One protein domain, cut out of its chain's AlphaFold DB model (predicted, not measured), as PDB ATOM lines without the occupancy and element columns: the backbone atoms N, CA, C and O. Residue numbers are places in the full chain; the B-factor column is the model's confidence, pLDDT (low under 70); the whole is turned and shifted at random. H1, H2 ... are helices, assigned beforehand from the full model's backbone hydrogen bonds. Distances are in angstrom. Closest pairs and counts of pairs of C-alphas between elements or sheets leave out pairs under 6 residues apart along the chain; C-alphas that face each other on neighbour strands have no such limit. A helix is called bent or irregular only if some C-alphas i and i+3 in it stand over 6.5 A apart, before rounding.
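This is residues 4 to 49 of the 60 residues of an uncharacterized protein of Halomonas sulfidaeris (UniProt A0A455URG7). Look for a lopsided helical hairpin: the short helix H2 folds back beside the first part of the long helix H3, whose last part sticks out beyond it with residues 43 to 49. A third, small helix, H1, sits near H2, set crosswise to it and apart from H3. The printed part has 46 residues with three named helices, H1, H2 and H3 in chain order, and no named strand; the class is all helix. The whole is only just compact, close to loose, with a radius of gyration of the C-alphas of 11.2 A, and its outline is flat, 35 by 23 by 11 A.

Find C-alpha 4 at (32.228, 25.712, -14.122); there H1 begins, residues 4 to 10, 9.8 A long. Go on to C-alpha 17 at (43.589, 15.285, -14.313), where H2 begins, residues 17 to 25, 13.7 A long. H2 is irregular: C-alphas 18 and 21 are 7.6 A apart. H3, residues 31 to 47, runs 24.5 A to C-alpha 47 at (59.120, 19.807, -25.945).

Compare H2 and H3, a helical hairpin: they touch, H3 with residues 31 to 38 alone, and the closest C-alphas, of Ala 20 and Ala 31, are 4.5 A apart. They run opposite ways at a shallow tilt of 20 degrees. H1 and H2 are close but not clearly touching; their closest C-alphas, of Val 6 and Leu 19, are 7.9 A apart. Their lines are about perpendicular, at 76 degrees. H1 and H3 are apart. In H1 and H3 every O i to N i+4 pair is within hydrogen-bond range; in H2, 3 of 5 are.

The two C-alphas farthest apart, of Gly 27 and Lys 49, are 35.3 A apart. The printed part has no cut. The link from H1 to H2 is short, that from H2 to H3 tight. The mean pLDDT of the printed part is 90.1, and no printed residue is under 70.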
ATOM      1  N   ALA A   4      31.056  24.850 -14.014       85.25
ATOM      2  CA  ALA A   4      32.228  25.712 -14.122       85.25
ATOM      3  C   ALA A   4      33.546  24.919 -14.197       85.25
ATOM      4  O   ALA A   4      34.431  25.299 -14.953       85.25
ATOM      5  N   ALA A   5      33.678  23.809 -13.460       81.56
ATOM      6  CA  ALA A   5      34.884  22.977 -13.506       81.56
ATOM      7  C   ALA A   5      35.056  22.294 -14.871       81.56
ATOM      8  O   ALA A   5      36.139  22.338 -15.442       81.56
ATOM      9  N   VAL A   6      33.972  21.737 -15.419       83.62
ATOM     10  CA  VAL A   6      33.974  21.138 -16.764       83.62
ATOM     11  C   VAL A   6      34.261  22.201 -17.822       83.62
ATOM     12  O   VAL A   6      35.096  21.998 -18.695       83.62
ATOM     13  N   SER A   7      33.623  23.368 -17.709       89.56
ATOM     14  CA  SER A   7      33.849  24.488 -18.620       89.56
ATOM     15  C   SER A   7      35.309  24.934 -18.630       89.56
ATOM     16  O   SER A   7      35.833  25.169 -19.708       89.56
ATOM     17  N   ARG A   8      35.995  25.015 -17.485       87.50
ATOM     18  CA  ARG A   8      37.417  25.390 -17.475       87.50
ATOM     19  C   ARG A   8      38.298  24.386 -18.212       87.50
ATOM     20  O   ARG A   8      39.138  24.820 -18.981       87.50
ATOM     21  N   VAL A   9      38.082  23.084 -18.028       85.81
ATOM     22  CA  VAL A   9      38.855  22.055 -18.750       85.81
ATOM     23  C   VAL A   9      38.590  22.114 -20.254       85.81
ATOM     24  O   VAL A   9      39.525  22.057 -21.040       85.81
ATOM     25  N   LEU A  10      37.331  22.307 -20.664       85.19
ATOM     26  CA  LEU A  10      36.970  22.420 -22.084       85.19
ATOM     27  C   LEU A  10      37.577  23.642 -22.786       85.19
ATOM     28  O   LEU A  10      37.761  23.602 -23.994       85.19
ATOM     29  N   HIS A  11      37.857  24.714 -22.047       88.25
ATOM     30  CA  HIS A  11      38.506  25.915 -22.580       88.25
ATOM     31  C   HIS A  11      39.994  25.969 -22.209       88.25
ATOM     32  O   HIS A  11      40.556  27.055 -22.140       88.25
ATOM     33  N   GLU A  12      40.615  24.826 -21.901       83.44
ATOM     34  CA  GLU A  12      42.054  24.714 -21.607       83.44
ATOM     35  C   GLU A  12      42.536  25.563 -20.408       83.44
ATOM     36  O   GLU A  12      43.722  25.797 -20.211       83.44
ATOM     37  N   HIS A  13      41.618  25.994 -19.541       87.94
ATOM     38  CA  HIS A  13      41.908  26.771 -18.330       87.94
ATOM     39  C   HIS A  13      42.145  25.895 -17.088       87.94
ATOM     40  O   HIS A  13      42.307  26.414 -15.982       87.94
ATOM     41  N   ALA A  14      42.085  24.570 -17.226       87.19
ATOM     42  CA  ALA A  14      42.402  23.605 -16.179       87.19
ATOM     43  C   ALA A  14      42.785  22.256 -16.803       87.19
ATOM     44  O   ALA A  14      42.243  21.881 -17.842       87.19
ATOM     45  N   ALA A  15      43.672  21.511 -16.144       85.81
ATOM     46  CA  ALA A  15      44.038  20.161 -16.562       85.81
ATOM     47  C   ALA A  15      42.870  19.177 -16.371       85.81
ATOM     48  O   ALA A  15      42.096  19.276 -15.414       85.81
ATOM     49  N   ILE A  16      42.758  18.175 -17.252       90.38
ATOM     50  CA  ILE A  16      41.712  17.144 -17.140       90.38
ATOM     51  C   ILE A  16      41.978  16.142 -16.004       90.38
ATOM     52  O   ILE A  16      41.070  15.414 -15.593       90.38
ATOM     53  N   SER A  17      43.192  16.132 -15.447       88.88
ATOM     54  CA  SER A  17      43.589  15.285 -14.313       88.88
ATOM     55  C   SER A  17      42.655  15.433 -13.105       88.88
ATOM     56  O   SER A  17      42.279  14.430 -12.497       88.88
ATOM     57  N   ASP A  18      42.157  16.644 -12.840       84.88
ATOM     58  CA  ASP A  18      41.212  16.942 -11.752       84.88
ATOM     59  C   ASP A  18      39.807  16.332 -11.948       84.88
ATOM     60  O   ASP A  18      38.987  16.268 -11.010       84.88
ATOM     61  N   LEU A  19      39.493  15.920 -13.182       90.12
ATOM     62  CA  LEU A  19      38.218  15.318 -13.572       90.12
ATOM     63  C   LEU A  19      38.329  13.818 -13.862       90.12
ATOM     64  O   LEU A  19      37.296  13.158 -13.839       90.12
ATOM     65  N   ALA A  20      39.529  13.269 -14.064       93.31
ATOM     66  CA  ALA A  20      39.740  11.900 -14.541       93.31
ATOM     67  C   ALA A  20      38.971  10.833 -13.733       93.31
ATOM     68  O   ALA A  20      38.197  10.067 -14.302       93.31
ATOM     69  N   VAL A  21      39.097  10.839 -12.401       91.31
ATOM     70  CA  VAL A  21      38.392   9.888 -11.509       91.31
ATOM     71  C   VAL A  21      36.878  10.120 -11.509       91.31
ATOM     72  O   VAL A  21      36.081   9.194 -11.396       91.31
ATOM     73  N   LYS A  22      36.446  11.373 -11.658       90.12
ATOM     74  CA  LYS A  22      35.021  11.717 -11.652       90.12
ATOM     75  C   LYS A  22      34.343  11.350 -12.976       90.12
ATOM     76  O   LYS A  22      33.176  10.977 -12.959       90.12
ATOM     77  N   LEU A  23      35.067  11.436 -14.095       90.69
ATOM     78  CA  LEU A  23      34.624  10.944 -15.402       90.69
ATOM     79  C   LEU A  23      34.494   9.419 -15.393       90.69
ATOM     80  O   LEU A  23      33.473   8.905 -15.841       90.69
ATOM     81  N   GLU A  24      35.455   8.716 -14.792       94.69
ATOM     82  CA  GLU A  24      35.393   7.262 -14.605       94.69
ATOM     83  C   GLU A  24      34.201   6.832 -13.743       94.69
ATOM     84  O   GLU A  24      33.426   5.970 -14.150       94.69
ATOM     85  N   HIS A  25      33.968   7.490 -12.602       93.06
ATOM     86  CA  HIS A  25      32.765   7.244 -11.796       93.06
ATOM     87  C   HIS A  25      31.461   7.566 -12.545       93.06
ATOM     88  O   HIS A  25      30.421   6.984 -12.247       93.06
ATOM     89  N   GLY A  26      31.505   8.483 -13.514       92.50
ATOM     90  CA  GLY A  26      30.391   8.794 -14.408       92.50
ATOM     91  C   GLY A  26      30.218   7.814 -15.574       92.50
ATOM     92  O   GLY A  26      29.319   8.017 -16.386       92.50
ATOM     93  N   GLY A  27      31.067   6.786 -15.691       92.50
ATOM     94  CA  GLY A  27      31.050   5.824 -16.797       92.50
ATOM     95  C   GLY A  27      31.620   6.364 -18.113       92.50
ATOM     96  O   GLY A  27      31.448   5.743 -19.161       92.50
ATOM     97  N   ILE A  28      32.294   7.515 -18.086       91.19
ATOM     98  CA  ILE A  28      32.862   8.171 -19.266       91.19
ATOM     99  C   ILE A  28      34.352   7.814 -19.345       91.19
ATOM    100  O   ILE A  28      35.224   8.565 -18.906       91.19
ATOM    101  N   GLY A  29      34.640   6.637 -19.905       91.75
ATOM    102  CA  GLY A  29      36.003   6.104 -20.000       91.75
ATOM    103  C   GLY A  29      36.602   5.729 -18.639       91.75
ATOM    104  O   GLY A  29      35.900   5.673 -17.634       91.75
ATOM    105  N   ASN A  30      37.909   5.459 -18.608       94.62
ATOM    106  CA  ASN A  30      38.650   5.185 -17.370       94.62
ATOM    107  C   ASN A  30      39.598   6.344 -17.027       94.62
ATOM    108  O   ASN A  30      40.016   7.095 -17.912       94.62
ATOM    109  N   ALA A  31      39.964   6.492 -15.754       93.94
ATOM    110  CA  ALA A  31      40.774   7.626 -15.304       93.94
ATOM    111  C   ALA A  31      42.165   7.637 -15.960       93.94
ATOM    112  O   ALA A  31      42.675   8.693 -16.336       93.94
ATOM    113  N   LYS A  32      42.756   6.453 -16.164       95.50
ATOM    114  CA  LYS A  32      44.067   6.296 -16.810       95.50
ATOM    115  C   LYS A  32      44.080   6.855 -18.233       95.50
ATOM    116  O   LYS A  32      45.045   7.500 -18.615       95.50
ATOM    117  N   HIS A  33      43.018   6.642 -19.002       95.25
ATOM    118  CA  HIS A  33      42.881   7.141 -20.367       95.25
ATOM    119  C   HIS A  33      42.955   8.672 -20.405       95.25
ATOM    120  O   HIS A  33      43.743   9.234 -21.164       95.25
ATOM    121  N   TRP A  34      42.199   9.340 -19.530       93.06
ATOM    122  CA  TRP A  34      42.208  10.799 -19.402       93.06
ATOM    123  C   TRP A  34      43.571  11.340 -18.960       93.06
ATOM    124  O   TRP A  34      44.053  12.325 -19.516       93.06
ATOM    125  N   LEU A  35      44.224  10.670 -18.006       94.81
ATOM    126  CA  LEU A  35      45.555  11.057 -17.537       94.81
ATOM    127  C   LEU A  35      46.633  10.876 -18.609       94.81
ATOM    128  O   LEU A  35      47.501  11.734 -18.733       94.81
ATOM    129  N   THR A  36      46.566   9.818 -19.419       96.25
ATOM    130  CA  THR A  36      47.488   9.639 -20.549       96.25
ATOM    131  C   THR A  36      47.353  10.780 -21.557       96.25
ATOM    132  O   THR A  36      48.360  11.294 -22.033       96.25
ATOM    133  N   MET A  37      46.128  11.218 -21.867       93.50
ATOM    134  CA  MET A  37      45.928  12.357 -22.771       93.50
ATOM    135  C   MET A  37      46.499  13.657 -22.197       93.50
ATOM    136  O   MET A  37      47.173  14.388 -22.921       93.50
ATOM    137  N   GLN A  38      46.294  13.912 -20.901       93.38
ATOM    138  CA  GLN A  38      46.894  15.062 -20.218       93.38
ATOM    139  C   GLN A  38      48.428  15.014 -20.270       93.38
ATOM    140  O   GLN A  38      49.058  16.006 -20.624       93.38
ATOM    141  N   ALA A  39      49.026  13.856 -19.981       94.62
ATOM    142  CA  ALA A  39      50.475  13.680 -20.009       94.62
ATOM    143  C   ALA A  39      51.059  13.924 -21.410       94.62
ATOM    144  O   ALA A  39      52.094  14.570 -21.541       94.62
ATOM    145  N   ASN A  40      50.377  13.469 -22.465       95.06
ATOM    146  CA  ASN A  40      50.800  13.729 -23.842       95.06
ATOM    147  C   ASN A  40      50.755  15.229 -24.181       95.06
ATOM    148  O   ASN A  40      51.675  15.739 -24.817       95.06
ATOM    149  N   TYR A  41      49.709  15.940 -23.747       91.44
ATOM    150  CA  TYR A  41      49.594  17.392 -23.925       91.44
ATOM    151  C   TYR A  41      50.708  18.156 -23.197       91.44
ATOM    152  O   TYR A  41      51.283  19.098 -23.746       91.44
ATOM    153  N   GLU A  42      51.026  17.745 -21.969       90.50
ATOM    154  CA  GLU A  42      52.104  18.332 -21.172       90.50
ATOM    155  C   GLU A  42      53.477  18.059 -21.781       90.50
ATOM    156  O   GLU A  42      54.295  18.974 -21.844       90.50
ATOM    157  N   LEU A  43      53.712  16.838 -22.273       91.94
ATOM    158  CA  LEU A  43      54.950  16.476 -22.956       91.94
ATOM    159  C   LEU A  43      55.144  17.320 -24.214       91.94
ATOM    160  O   LEU A  43      56.195  17.932 -24.373       91.94
ATOM    161  N   TRP A  44      54.108  17.436 -25.048       91.62
ATOM    162  CA  TRP A  44      54.144  18.302 -26.224       91.62
ATOM    163  C   TRP A  44      54.473  19.751 -25.831       91.62
ATOM    164  O   TRP A  44      55.390  20.348 -26.389       91.62
ATOM    165  N   HIS A  45      53.817  20.308 -24.810       89.56
ATOM    166  CA  HIS A  45      54.141  21.653 -24.321       89.56
ATOM    167  C   HIS A  45      55.576  21.779 -23.796       89.56
ATOM    168  O   HIS A  45      56.200  22.823 -23.976       89.56
ATOM    169  N   ALA A  46      56.096  20.754 -23.121       87.75
ATOM    170  CA  ALA A  46      57.452  20.742 -22.587       87.75
ATOM    171  C   ALA A  46      58.513  20.655 -23.694       87.75
ATOM    172  O   ALA A  46      59.539  21.321 -23.592       87.75
ATOM    173  N   GLU A  47      58.256  19.893 -24.760       86.88
ATOM    174  CA  GLU A  47      59.120  19.807 -25.945       86.88
ATOM    175  C   GLU A  47      59.189  21.133 -26.714       86.88
ATOM    176  O   GLU A  47      60.234  21.478 -27.258       86.88
ATOM    177  N   HIS A  48      58.096  21.901 -26.731       84.50
ATOM    178  CA  HIS A  48      58.026  23.188 -27.435       84.50
ATOM    179  C   HIS A  48      58.543  24.372 -26.600       84.50
ATOM    180  O   HIS A  48      58.634  25.490 -27.107       84.50
ATOM    181  N   LYS A  49      58.892  24.159 -25.325       82.56
ATOM    182  CA  LYS A  49      59.564  25.167 -24.495       82.56
ATOM    183  C   LYS A  49      61.076  25.081 -24.714       82.56
ATOM    184  O   LYS A  49      61.666  24.023 -24.546       82.56
TER     185      LYS A  49